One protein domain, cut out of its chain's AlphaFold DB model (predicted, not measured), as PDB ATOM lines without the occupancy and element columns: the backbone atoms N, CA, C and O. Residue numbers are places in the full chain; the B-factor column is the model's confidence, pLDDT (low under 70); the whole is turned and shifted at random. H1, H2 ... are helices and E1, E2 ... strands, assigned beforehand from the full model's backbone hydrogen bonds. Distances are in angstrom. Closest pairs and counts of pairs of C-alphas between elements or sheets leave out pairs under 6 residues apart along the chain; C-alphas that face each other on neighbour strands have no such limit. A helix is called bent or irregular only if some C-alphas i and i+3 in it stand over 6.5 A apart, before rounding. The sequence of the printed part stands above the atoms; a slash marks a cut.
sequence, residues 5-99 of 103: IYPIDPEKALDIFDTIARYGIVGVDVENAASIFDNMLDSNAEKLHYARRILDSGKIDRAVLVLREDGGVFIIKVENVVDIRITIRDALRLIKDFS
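Overview. This is residues 5 to 99 of the 103 residues of the protein "TP53 regulating kinase" of Thermococcus thioreducens (UniProt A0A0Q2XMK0). A twisted wall of five antiparallel strands has the long helices H1 and H3 side by side over one face, running opposite ways, and the short H4 standing up from that face near one end; the other face is bare. H2 lies near the far end of edge strand E2 and only grazes the sheet. The 95 printed residues hold four named helices and five named strands, along the chain E1 H1 E2 H2 H3 E3 E4 E5 H4; the sheet's order is E1 E3 E4 E5 E2. The class is mixed, helices and strands, in two layers, and the whole is compact, with a radius of gyration of the C-alphas of 12.4 A and spans of 35 by 26 by 20 A.

Arrangement. E1, residues 5 to 8, is an edge strand antiparallel to E3, residues 60 to 68, with N 6 and O 65 2.8 A apart. H1, residues 10 to 23, is on the sheet at a height of 9.4 A, over E3, E4, residues 71 to 78, and E5, residues 82 to 88; the closest C-alphas of H1 and E3 are those of Pro 10 and Ile 60, 5.8 A apart. The other edge strand, E2, residues 25 to 32, is antiparallel to E5, with N 29 and O 85 2.8 A apart. H2, residues 36 to 40, only grazes the sheet with residues 37 to 39. H3, residues 44 to 57, is on the same face as H1, at a height of 9.1 A, over E4, E5 and E2; its closest C-alpha pair with E2 is Asn 44 and Val 28, 5.4 A. H1 and H3 are close but not clearly touching, Leu 14 to Leu 55 being 7.6 A between C-alphas, at a shallow tilt of 17 degrees. E3, E4 and E5 form a meander, each strand the antiparallel neighbour of the one before, in two hairpins; N 64 and O 75 are 2.9 A apart, N 74 and O 86 2.8 A. H4, residues 91 to 97, stands up from the same face at 51 degrees and only just touches H1, through Tyr 23 alone, with 3 pairs of C-alphas within 8 A. Every O i to N i+4 pair is within hydrogen-bond range in H3 and H4, against 7 of 10 in H1 and 0 of 1 in H2, where 1 of 2 O i to N i+3 pairs is.

Along the chain. E1 begins at C-alpha 5 (126.317, 153.755, 86.667). From first to last C-alpha, H1 measures 19.3 A, E2 20.5 A, H3 20.2 A, E3 and E4 23.2 A each, and E5 19.3 A. H1 is irregular, with C-alphas 18 and 21 7.7 A apart, and H2 only just, with C-alphas 36 and 39 6.6 A apart. H4 ends at C-alpha 97 (114.704, 148.233, 96.656).

Size, cuts and confidence. The C-alphas farthest apart, of Ile 36 and Lys 96, are 36.0 A apart. The printed part has no cut, and its links between named elements are tight. Mean pLDDT of the printed part is 90.6; residues 36 to 40 are under 70.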
ATOM      1  N   ILE A   5     125.498 153.727  85.456       96.06
ATOM      2  CA  ILE A   5     126.317 153.755  86.667       96.06
ATOM      3  C   ILE A   5     125.484 154.417  87.758       96.06
ATOM      4  O   ILE A   5     124.939 155.499  87.561       96.06
ATOM      5  N   TYR A   6     125.394 153.753  88.899       96.81
ATOM      6  CA  TYR A   6     124.630 154.188  90.056       96.81
ATOM      7  C   TYR A   6     125.617 154.368  91.208       96.81
ATOM      8  O   TYR A   6     126.067 153.368  91.778       96.81
ATOM      9  N   PRO A   7     126.040 155.606  91.508       96.56
ATOM     10  CA  PRO A   7     126.833 155.894  92.694       96.56
ATOM     11  C   PRO A   7     126.077 155.483  93.959       96.56
ATOM     12  O   PRO A   7     124.860 155.644  94.042       96.56
ATOM     13  N   ILE A   8     126.799 154.927  94.929       96.69
ATOM     14  CA  ILE A   8     126.234 154.457  96.193       96.69
ATOM     15  C   ILE A   8     127.055 155.064  97.329       96.69
ATOM     16  O   ILE A   8     128.284 154.965  97.336       96.69
ATOM     17  N   ASP A   9     126.366 155.676  98.287       94.12
ATOM     18  CA  ASP A   9     126.996 156.208  99.492       94.12
ATOM     19  C   ASP A   9     127.599 155.075 100.340       94.12
ATOM     20  O   ASP A   9     127.000 153.998 100.417       94.12
ATOM     21  N   PRO A  10     128.741 155.291 101.019       92.81
ATOM     22  CA  PRO A  10     129.405 154.268 101.830       92.81
ATOM     23  C   PRO A  10     128.493 153.525 102.817       92.81
ATOM     24  O   PRO A  10     128.542 152.301 102.890       92.81
ATOM     25  N   GLU A  11     127.624 154.243 103.532       91.00
ATOM     26  CA  GLU A  11     126.681 153.640 104.488       91.00
ATOM     27  C   GLU A  11     125.694 152.704 103.779       91.00
ATOM     28  O   GLU A  11     125.541 151.542 104.150       91.00
ATOM     29  N   LYS A  12     125.103 153.167 102.671       94.25
ATOM     30  CA  LYS A  12     124.182 152.361 101.860       94.25
ATOM     31  C   LYS A  12     124.891 151.170 101.203       94.25
ATOM     32  O   LYS A  12     124.269 150.137 100.970       94.25
ATOM     33  N   ALA A  13     126.182 151.292 100.896       95.19
ATOM     34  CA  ALA A  13     126.971 150.203 100.333       95.19
ATOM     35  C   ALA A  13     127.094 149.018 101.303       95.19
ATOM     36  O   ALA A  13     127.018 147.874 100.855       95.19
ATOM     37  N   LEU A  14     127.229 149.286 102.607       94.06
ATOM     38  CA  LEU A  14     127.242 148.251 103.647       94.06
ATOM     39  C   LEU A  14     125.888 147.538 103.739       94.06
ATOM     40  O   LEU A  14     125.843 146.309 103.678       94.06
ATOM     41  N   ASP A  15     124.788 148.292 103.774       94.50
ATOM     42  CA  ASP A  15     123.432 147.724 103.810       94.50
ATOM     43  C   ASP A  15     123.129 146.859 102.574       94.50
ATOM     44  O   ASP A  15     122.517 145.785 102.653       94.50
ATOM     45  N   ILE A  16     123.571 147.320 101.398       95.44
ATOM     46  CA  ILE A  16     123.470 146.554 100.156       95.44
ATOM     47  C   ILE A  16     124.285 145.271 100.276       95.44
ATOM     48  O   ILE A  16     123.751 144.203  99.981       95.44
ATOM     49  N   PHE A  17     125.540 145.355 100.722       95.12
ATOM     50  CA  PHE A  17     126.422 144.200 100.861       95.12
ATOM     51  C   PHE A  17     125.809 143.124 101.769       95.12
ATOM     52  O   PHE A  17     125.742 141.959 101.376       95.12
ATOM     53  N   ASP A  18     125.269 143.504 102.928       93.00
ATOM     54  CA  ASP A  18     124.665 142.571 103.891       93.00
ATOM     55  C   ASP A  18     123.431 141.844 103.346       93.00
ATOM     56  O   ASP A  18     123.051 140.769 103.816       93.00
ATOM     57  N   THR A  19     122.798 142.404 102.319       93.81
ATOM     58  CA  THR A  19     121.575 141.858 101.735       93.81
ATOM     59  C   THR A  19     121.752 141.329 100.315       93.81
ATOM     60  O   THR A  19     120.791 140.816  99.724       93.81
ATOM     61  N   ILE A  20     122.975 141.391  99.777       92.56
ATOM     62  CA  ILE A  20     123.263 141.186  98.356       92.56
ATOM     63  C   ILE A  20     122.995 139.756  97.879       92.56
ATOM     64  O   ILE A  20     122.598 139.536  96.733       92.56
ATOM     65  N   ALA A  21     123.097 138.780  98.785       90.12
ATOM     66  CA  ALA A  21     122.804 137.371  98.520       90.12
ATOM     67  C   ALA A  21     121.366 137.131  98.024       90.12
ATOM     68  O   ALA A  21     121.116 136.177  97.288       90.12
ATOM     69  N   ARG A  22     120.422 138.024  98.360       93.44
ATOM     70  CA  ARG A  22     119.010 137.929  97.949       93.44
ATOM     71  C   ARG A  22     118.769 138.274  96.476       93.44
ATOM     72  O   ARG A  22     117.665 138.047  95.987       93.44
ATOM     73  N   TYR A  23     119.771 138.822  95.786       93.19
ATOM     74  CA  TYR A  23     119.670 139.314  94.407       93.19
ATOM     75  C   TYR A  23     120.361 138.397  93.381       93.19
ATOM     76  O   TYR A  23     120.573 138.789  92.233       93.19
ATOM     77  N   GLY A  24     120.729 137.176  93.782       90.38
ATOM     78  CA  GLY A  24     121.333 136.185  92.891       90.38
ATOM     79  C   GLY A  24     122.780 136.523  92.534       90.38
ATOM     80  O   GLY A  24     123.061 137.029  91.447       90.38
ATOM     81  N   ILE A  25     123.704 136.217  93.446       92.50
ATOM     82  CA  ILE A  25     125.146 136.388  93.230       92.50
ATOM     83  C   ILE A  25     125.641 135.331  92.243       92.50
ATOM     84  O   ILE A  25     125.464 134.134  92.471       92.50
ATOM     85  N   VAL A  26     126.287 135.775  91.167       91.50
ATOM     86  CA  VAL A  26     126.878 134.881  90.155       91.50
ATOM     87  C   VAL A  26     128.400 134.810  90.254       91.50
ATOM     88  O   VAL A  26     128.988 133.814  89.848       91.50
ATOM     89  N   GLY A  27     129.038 135.822  90.842       92.44
ATOM     90  CA  GLY A  27     130.486 135.868  91.014       92.44
ATOM     91  C   GLY A  27     130.889 136.911  92.044       92.44
ATOM     92  O   GLY A  27     130.213 137.930  92.197       92.44
ATOM     93  N   VAL A  28     131.975 136.629  92.752       93.31
ATOM     94  CA  VAL A  28     132.584 137.526  93.731       93.31
ATOM     95  C   VAL A  28     134.077 137.516  93.471       93.31
ATOM     96  O   VAL A  28     134.685 136.448  93.423       93.31
ATOM     97  N   ASP A  29     134.652 138.699  93.331       91.56
ATOM     98  CA  ASP A  29     136.082 138.912  93.179       91.56
ATOM     99  C   ASP A  29     136.517 139.959  94.196       91.56
ATOM    100  O   ASP A  29     135.858 140.982  94.381       91.56
ATOM    101  N   VAL A  30     137.612 139.680  94.885       91.00
ATOM    102  CA  VAL A  30     138.247 140.602  95.821       91.00
ATOM    103  C   VAL A  30     139.681 140.718  95.338       91.00
ATOM    104  O   VAL A  30     140.344 139.700  95.213       91.00
ATOM    105  N   GLU A  31     140.116 141.919  94.985       88.81
ATOM    106  CA  GLU A  31     141.494 142.215  94.593       88.81
ATOM    107  C   GLU A  31     142.100 143.137  95.647       88.81
ATOM    108  O   GLU A  31     141.610 144.241  95.866       88.81
ATOM    109  N   ASN A  32     143.174 142.705  96.288       86.62
ATOM    110  CA  ASN A  32     143.923 143.432  97.289       86.62
ATOM    111  C   ASN A  32     145.323 143.727  96.740       86.62
ATOM    112  O   ASN A  32     146.204 142.872  96.690       86.62
ATOM    113  N   ALA A  33     145.565 144.979  96.365       83.38
ATOM    114  CA  ALA A  33     146.857 145.414  95.843       83.38
ATOM    115  C   ALA A  33     148.006 145.265  96.862       83.38
ATOM    116  O   ALA A  33     149.173 145.249  96.473       83.38
ATOM    117  N   ALA A  34     147.691 145.151  98.157       78.25
ATOM    118  CA  ALA A  34     148.667 144.966  99.225       78.25
ATOM    119  C   ALA A  34     148.922 143.488  99.577       78.25
ATOM    120  O   ALA A  34     149.796 143.211 100.401       78.25
ATOM    121  N   SER A  35     148.180 142.529  99.005       70.00
ATOM    122  CA  SER A  35     148.256 141.122  99.410       70.00
ATOM    123  C   SER A  35     147.787 140.152  98.323       70.00
ATOM    124  O   SER A  35     146.716 140.308  97.762       70.00
ATOM    125  N   ILE A  36     148.537 139.070  98.092       62.47
ATOM    126  CA  ILE A  36     148.226 138.037  97.077       62.47
ATOM    127  C   ILE A  36     147.215 136.989  97.612       62.47
ATOM    128  O   ILE A  36     146.959 135.972  96.971       62.47
ATOM    129  N   PHE A  37     146.641 137.202  98.804       63.09
ATOM    130  CA  PHE A  37     145.748 136.236  99.467       63.09
ATOM    131  C   PHE A  37     144.493 135.876  98.649       63.09
ATOM    132  O   PHE A  37     143.906 134.817  98.864       63.09
ATOM    133  N   ASP A  38     144.108 136.713  97.689       57.12
ATOM    134  CA  ASP A  38     142.853 136.586  96.948       57.12
ATOM    135  C   ASP A  38     142.765 135.336  96.057       57.12
ATOM    136  O   ASP A  38     141.670 134.845  95.782       57.12
ATOM    137  N   ASN A  39     143.911 134.770  95.661       56.16
ATOM    138  CA  ASN A  39     143.976 133.568  94.822       56.16
ATOM    139  C   ASN A  39     143.735 132.252  95.588       56.16
ATOM    140  O   ASN A  39     143.815 131.187  94.980       56.16
ATOM    141  N   MET A  40     143.484 132.298  96.902       67.12
ATOM    142  CA  MET A  40     143.299 131.100  97.738       67.12
ATOM    143  C   MET A  40     141.842 130.845  98.154       67.12
ATOM    144  O   MET A  40     141.582 129.864  98.845       67.12
ATOM    145  N   LEU A  41     140.900 131.727  97.794       77.88
ATOM    146  CA  LEU A  41     139.483 131.573  98.141       77.88
ATOM    147  C   LEU A  41     138.717 130.936  96.979       77.88
ATOM    148  O   LEU A  41     138.499 131.572  95.943       77.88
ATOM    149  N   ASP A  42     138.268 129.699  97.176       80.56
ATOM    150  CA  ASP A  42     137.703 128.869  96.106       80.56
ATOM    151  C   ASP A  42     136.201 129.110  95.884       80.56
ATOM    152  O   ASP A  42     135.671 128.821  94.808       80.56
ATOM    153  N   SER A  43     135.492 129.664  96.875       88.06
ATOM    154  CA  SER A  43     134.036 129.840  96.811       88.06
ATOM    155  C   SER A  43     133.568 131.291  96.959       88.06
ATOM    156  O   SER A  43     134.127 132.092  97.708       88.06
ATOM    157  N   ASN A  44     132.448 131.629  96.306       88.00
ATOM    158  CA  ASN A  44     131.791 132.934  96.473       88.00
ATOM    159  C   ASN A  44     131.428 133.221  97.943       88.00
ATOM    160  O   ASN A  44     131.457 134.374  98.361       88.00
ATOM    161  N   ALA A  45     131.095 132.191  98.730       88.25
ATOM    162  CA  ALA A  45     130.746 132.342 100.141       88.25
ATOM    163  C   ALA A  45     131.953 132.773 100.989       88.25
ATOM    164  O   ALA A  45     131.847 133.718 101.770       88.25
ATOM    165  N   GLU A  46     133.110 132.133 100.800       90.62
ATOM    166  CA  GLU A  46     134.353 132.519 101.479       90.62
ATOM    167  C   GLU A  46     134.803 133.916 101.064       90.62
ATOM    168  O   GLU A  46     135.157 134.727 101.920       90.62
ATOM    169  N   LYS A  47     134.713 134.237  99.767       91.06
ATOM    170  CA  LYS A  47     135.032 135.573  99.253       91.06
ATOM    171  C   LYS A  47     134.128 136.655  99.844       91.06
ATOM    172  O   LYS A  47     134.628 137.711 100.216       91.06
ATOM    173  N   LEU A  48     132.824 136.402  99.999       91.81
ATOM    174  CA  LEU A  48     131.910 137.337 100.673       91.81
ATOM    175  C   LEU A  48     132.241 137.493 102.153       91.81
ATOM    176  O   LEU A  48     132.214 138.607 102.666       91.81
ATOM    177  N   HIS A  49     132.567 136.398 102.839       91.06
ATOM    178  CA  HIS A  49     132.944 136.467 104.245       91.06
ATOM    179  C   HIS A  49     134.235 137.273 104.441       91.06
ATOM    180  O   HIS A  49     134.308 138.133 105.319       91.06
ATOM    181  N   TYR A  50     135.232 137.052 103.585       90.56
ATOM    182  CA  TYR A  50     136.470 137.826 103.575       90.56
ATOM    183  C   TYR A  50     136.226 139.305 103.250       90.56
ATOM    184  O   TYR A  50     136.675 140.176 103.995       90.56
ATOM    185  N   ALA A  51     135.443 139.596 102.208       92.12
ATOM    186  CA  ALA A  51     135.041 140.956 101.865       92.12
ATOM    187  C   ALA A  51     134.309 141.651 103.024       92.12
ATOM    188  O   ALA A  51     134.610 142.805 103.314       92.12
ATOM    189  N   ARG A  52     133.421 140.953 103.752       93.56
ATOM    190  CA  ARG A  52     132.736 141.532 104.919       93.56
ATOM    191  C   ARG A  52     133.719 141.953 106.003       93.56
ATOM    192  O   ARG A  52     133.617 143.064 106.505       93.56
ATOM    193  N   ARG A  53     134.708 141.107 106.308       92.06
ATOM    194  CA  ARG A  53     135.754 141.429 107.292       92.06
ATOM    195  C   ARG A  53     136.553 142.669 106.897       92.06
ATOM    196  O   ARG A  53     136.854 143.480 107.763       92.06
ATOM    197  N   ILE A  54     136.878 142.820 105.610       91.25
ATOM    198  CA  ILE A  54     137.561 144.016 105.097       91.25
ATOM    199  C   ILE A  54     136.687 145.256 105.290       91.25
ATOM    200  O   ILE A  54     137.182 146.279 105.754       91.25
ATOM    201  N   LEU A  55     135.393 145.161 104.974       92.38
ATOM    202  CA  LEU A  55     134.440 146.264 105.113       92.38
ATOM    203  C   LEU A  55     134.168 146.647 106.577       92.38
ATOM    204  O   LEU A  55     133.900 147.812 106.843       92.38
ATOM    205  N   ASP A  56     134.256 145.702 107.518       89.94
ATOM    206  CA  ASP A  56     134.113 145.972 108.957       89.94
ATOM    207  C   ASP A  56     135.285 146.784 109.521       89.94
ATOM    208  O   ASP A  56     135.101 147.610 110.414       89.94
ATOM    209  N   SER A  57     136.501 146.528 109.030       87.69
ATOM    210  CA  SER A  57     137.721 147.175 109.525       87.69
ATOM    211  C   SER A  57     138.161 148.388 108.712       87.69
ATOM    212  O   SER A  57     138.927 149.206 109.216       87.69
ATOM    213  N   GLY A  58     137.743 148.461 107.449       86.88
ATOM    214  CA  GLY A  58     138.279 149.389 106.466       86.88
ATOM    215  C   GLY A  58     137.327 150.527 106.129       86.88
ATOM    216  O   GLY A  58     136.107 150.434 106.263       86.88
ATOM    217  N   LYS A  59     137.895 151.620 105.625       92.19
ATOM    218  CA  LYS A  59     137.113 152.745 105.107       92.19
ATOM    219  C   LYS A  59     136.726 152.524 103.642       92.19
ATOM    220  O   LYS A  59     137.591 152.427 102.773       92.19
ATOM    221  N   ILE A  60     135.425 152.540 103.350       94.50
ATOM    222  CA  ILE A  60     134.920 152.576 101.970       94.50
ATOM    223  C   ILE A  60     135.208 153.957 101.368       94.50
ATOM    224  O   ILE A  60     134.661 154.966 101.814       94.50
ATOM    225  N   ASP A  61     136.033 153.997 100.325       94.06
ATOM    226  CA  ASP A  61     136.322 155.225  99.580       94.06
ATOM    227  C   ASP A  61     135.270 155.502  98.509       94.06
ATOM    228  O   ASP A  61     134.947 156.655  98.218       94.06
ATOM    229  N   ARG A  62     134.748 154.439  97.885       94.94
ATOM    230  CA  ARG A  62     133.765 154.543  96.806       94.94
ATOM    231  C   ARG A  62     132.958 153.263  96.669       94.94
ATOM    232  O   ARG A  62     133.528 152.178  96.681       94.94
ATOM    233  N   ALA A  63     131.664 153.396  96.396       97.25
ATOM    234  CA  ALA A  63     130.832 152.292  95.942       97.25
ATOM    235  C   ALA A  63     130.012 152.694  94.708       97.25
ATOM    236  O   ALA A  63     129.537 153.826  94.591       97.25
ATOM    237  N   VAL A  64     129.876 151.775  93.753       97.44
ATOM    238  CA  VAL A  64     129.054 151.961  92.551       97.44
ATOM    239  C   VAL A  64     128.391 150.651  92.152       97.44
ATOM    240  O   VAL A  64     128.995 149.586  92.244       97.44
ATOM    241  N   LEU A  65     127.171 150.726  91.635       97.25
ATOM    242  CA  LEU A  65     126.557 149.637  90.888       97.25
ATOM    243  C   LEU A  65     126.596 149.980  89.399       97.25
ATOM    244  O   LEU A  65     126.102 151.022  88.973       97.25
ATOM    245  N   VAL A  66     127.174 149.092  88.598       96.50
ATOM    246  CA  VAL A  66     127.197 149.208  87.138       96.50
ATOM    247  C   VAL A  66     126.178 148.236  86.561       96.50
ATOM    248  O   VAL A  66     126.385 147.026  86.609       96.50
ATOM    249  N   LEU A  67     125.082 148.756  86.011       95.75
ATOM    250  CA  LEU A  67     124.057 147.961  85.343       95.75
ATOM    251  C   LEU A  67     124.519 147.581  83.929       95.75
ATOM    252  O   LEU A  67     124.948 148.442  83.154       95.75
ATOM    253  N   ARG A  68     124.401 146.296  83.596       90.88
ATOM    254  CA  ARG A  68     124.705 145.693  82.290       90.88
ATOM    255  C   ARG A  68     123.446 145.029  81.722       90.88
ATOM    256  O   ARG A  68     122.384 145.075  82.339       90.88
ATOM    257  N   GLU A  69     123.526 144.470  80.517       83.69
ATOM    258  CA  GLU A  69     122.358 143.870  79.851       83.69
ATOM    259  C   GLU A  69     121.798 142.646  80.591       83.69
ATOM    260  O   GLU A  69     120.589 142.429  80.571       83.69
ATOM    261  N   ASP A  70     122.658 141.894  81.274       84.75
ATOM    262  CA  ASP A  70     122.386 140.602  81.913       84.75
ATOM    263  C   ASP A  70     122.388 140.649  83.454       84.75
ATOM    264  O   ASP A  70     122.279 139.614  84.114       84.75
ATOM    265  N   GLY A  71     122.491 141.844  84.040       93.50
ATOM    266  CA  GLY A  71     122.544 142.033  85.487       93.50
ATOM    267  C   GLY A  71     123.312 143.292  85.864       93.50
ATOM    268  O   GLY A  71     123.166 144.340  85.234       93.50
ATOM    269  N   GLY A  72     124.139 143.216  86.900       95.50
ATOM    270  CA  GLY A  72     124.980 144.332  87.307       95.50
ATOM    271  C   GLY A  72     126.180 143.909  88.133       95.50
ATOM    272  O   GLY A  72     126.224 142.814  88.686       95.50
ATOM    273  N   VAL A  73     127.163 144.797  88.207       96.75
ATOM    274  CA  VAL A  73     128.371 144.607  89.010       96.75
ATOM    275  C   VAL A  73     128.394 145.670  90.093       96.75
ATOM    276  O   VAL A  73     128.474 146.862  89.792       96.75
ATOM    277  N   PHE A  74     128.297 145.241  91.345       97.31
ATOM    278  CA  PHE A  74     128.484 146.093  92.507       97.31
ATOM    279  C   PHE A  74     129.966 146.129  92.861       97.31
ATOM    280  O   PHE A  74     130.581 145.089  93.082       97.31
ATOM    281  N   ILE A  75     130.543 147.324  92.851       97.12
ATOM    282  CA  ILE A  75     131.970 147.560  93.039       97.12
ATOM    283  C   ILE A  75     132.142 148.416  94.287       97.12
ATOM    284  O   ILE A  75     131.563 149.500  94.363       97.12
ATOM    285  N   ILE A  76     132.971 147.959  95.224       97.12
ATOM    286  CA  ILE A  76     133.357 148.703  96.423       97.12
ATOM    287  C   ILE A  76     134.880 148.848  96.438       97.12
ATOM    288  O   ILE A  76     135.595 147.857  96.317       97.12
ATOM    289  N   LYS A  77     135.366 150.082  96.592       95.44
ATOM    290  CA  LYS A  77     136.779 150.403  96.823       95.44
ATOM    291  C   LYS A  77     136.997 150.711  98.300       95.44
ATOM    292  O   LYS A  77     136.293 151.566  98.845       95.44
ATOM    293  N   VAL A  78     137.969 150.048  98.917       94.50
ATOM    294  CA  VAL A  78     138.327 150.205 100.332       94.50
ATOM    295  C   VAL A  78     139.795 150.614 100.438       94.50
ATOM    296  O   VAL A  78     140.674 149.956  99.875       94.50
ATOM    297  N   GLU A  79     140.044 151.716 101.142       90.00
ATOM    298  CA  GLU A  79     141.368 152.287 101.440       90.00
ATOM    299  C   GLU A  79     142.323 152.443 100.235       90.00
ATOM    300  O   GLU A  79     143.542 152.429 100.382       90.00
ATOM    301  N   ASN A  80     141.787 152.606  99.023       87.06
ATOM    302  CA  ASN A  80     142.494 152.636  97.735       87.06
ATOM    303  C   ASN A  80     143.396 151.420  97.460       87.06
ATOM    304  O   ASN A  80     144.227 151.467  96.552       87.06
ATOM    305  N   VAL A  81     143.226 150.335  98.216       88.69
ATOM    306  CA  VAL A  81     144.054 149.126  98.115       88.69
ATOM    307  C   VAL A  81     143.233 147.872  97.858       88.69
ATOM    308  O   VAL A  81     143.776 146.932  97.286       88.69
ATOM    309  N   VAL A  82     141.945 147.853  98.218       91.38
ATOM    310  CA  VAL A  82     141.057 146.717  97.941       91.38
ATOM    311  C   VAL A  82     139.929 147.112  96.993       91.38
ATOM    312  O   VAL A  82     139.197 148.068  97.250       91.38
ATOM    313  N   ASP A  83     139.745 146.316  95.943       93.94
ATOM    314  CA  ASP A  83     138.612 146.350  95.025       93.94
ATOM    315  C   ASP A  83     137.759 145.085  95.212       93.94
ATOM    316  O   ASP A  83     138.167 143.980  94.864       93.94
ATOM    317  N   ILE A  84     136.539 145.243  95.725       94.75
ATOM    318  CA  ILE A  84     135.543 144.169  95.827       94.75
ATOM    319  C   ILE A  84     134.564 144.317  94.663       94.75
ATOM    320  O   ILE A  84     133.973 145.382  94.481       94.75
ATOM    321  N   ARG A  85     134.359 143.256  93.881       96.00
ATOM    322  CA  ARG A  85     133.409 143.200  92.762       96.00
ATOM    323  C   ARG A  85     132.449 142.036  92.967       96.00
ATOM    324  O   ARG A  85     132.860 140.884  93.053       96.00
ATOM    325  N   ILE A  86     131.156 142.329  93.024       96.12
ATOM    326  CA  ILE A  86     130.097 141.327  93.149       96.12
ATOM    327  C   ILE A  86     129.214 141.422  91.915       96.12
ATOM    328  O   ILE A  86     128.603 142.457  91.653       96.12
ATOM    329  N   THR A  87     129.130 140.333  91.161       95.88
ATOM    330  CA  THR A  87     128.240 140.241  90.004       95.88
ATOM    331  C   THR A  87     126.885 139.702  90.451       95.88
ATOM    332  O   THR A  87     126.795 138.656  91.100       95.88
ATOM    333  N   ILE A  88     125.825 140.428  90.102       95.62
ATOM    334  CA  ILE A  88     124.460 140.249  90.596       95.62
ATOM    335  C   ILE A  88     123.523 140.085  89.403       95.62
ATOM    336  O   ILE A  88     123.495 140.937  88.513       95.62
ATOM    337  N   ARG A  89     122.716 139.024  89.404       95.12
ATOM    338  CA  ARG A  89     121.723 138.763  88.358       95.12
ATOM    339  C   ARG A  89     120.560 139.755  88.423       95.12
ATOM    340  O   ARG A  89     120.237 140.399  87.431       95.12
ATOM    341  N   ASP A  90     119.982 139.955  89.606       95.00
ATOM    342  CA  ASP A  90     118.775 140.772  89.789       95.00
ATOM    343  C   ASP A  90     119.092 142.236  90.146       95.00
ATOM    344  O   ASP A  90     118.462 142.842  91.018       95.00
ATOM    345  N   ALA A  91     120.063 142.843  89.456       94.56
ATOM    346  CA  ALA A  91     120.511 144.212  89.738       94.56
ATOM    347  C   ALA A  91     119.389 145.263  89.618       94.56
ATOM    348  O   ALA A  91     119.365 146.236  90.367       94.56
ATOM    349  N   LEU A  92     118.406 145.054  88.733       93.44
ATOM    350  CA  LEU A  92     117.236 145.935  88.628       93.44
ATOM    351  C   LEU A  92     116.365 145.931  89.888       93.44
ATOM    352  O   LEU A  92     115.797 146.964  90.241       93.44
ATOM    353  N   ARG A  93     116.233 144.777  90.549       94.94
ATOM    354  CA  ARG A  93     115.497 144.681  91.811       94.94
ATOM    355  C   ARG A  93     116.255 145.421  92.907       94.94
ATOM    356  O   ARG A  93     115.644 146.193  93.630       94.94
ATOM    357  N   LEU A  94     117.578 145.265  92.955       94.56
ATOM    358  CA  LEU A  94     118.438 145.994  93.889       94.56
ATOM    359  C   LEU A  94     118.300 147.514  93.720       94.56
ATOM    360  O   LEU A  94     118.098 148.223  94.701       94.56
ATOM    361  N   ILE A  95     118.338 148.012  92.477       94.81
ATOM    362  CA  ILE A  95     118.146 149.442  92.172       94.81
ATOM    363  C   ILE A  95     116.812 149.951  92.729       94.81
ATOM    364  O   ILE A  95     116.773 151.028  93.322       94.81
ATOM    365  N   LYS A  96     115.729 149.183  92.554       94.25
ATOM    366  CA  LYS A  96     114.393 149.542  93.052       94.25
ATOM    367  C   LYS A  96     114.327 149.519  94.578       94.25
ATOM    368  O   LYS A  96     113.900 150.507  95.165       94.25
ATOM    369  N   ASP A  97     114.777 148.434  95.203       95.69
ATOM    370  CA  ASP A  97     114.704 148.233  96.656       95.69
ATOM    371  C   ASP A  97     115.478 149.324  97.421       95.69
ATOM    372  O   ASP A  97     115.027 149.782  98.468       95.69
ATOM    373  N   PHE A  98     116.605 149.792  96.871       94.62
ATOM    374  CA  PHE A  98     117.459 150.814  97.491       94.62
ATOM    375  C   PHE A  98     117.259 152.234  96.942       94.62
ATOM    376  O   PHE A  98     117.966 153.164  97.360       94.62
ATOM    377  N   SER A  99     116.302 152.405  96.019       94.31
ATOM    378  CA  SER A  99     116.007 153.674  95.340       94.31
ATOM    379  C   SER A  99     117.275 154.343  94.794       94.31
ATOM    380  O   SER A  99     117.572 155.495  95.107       94.31
TER     381      SER A  99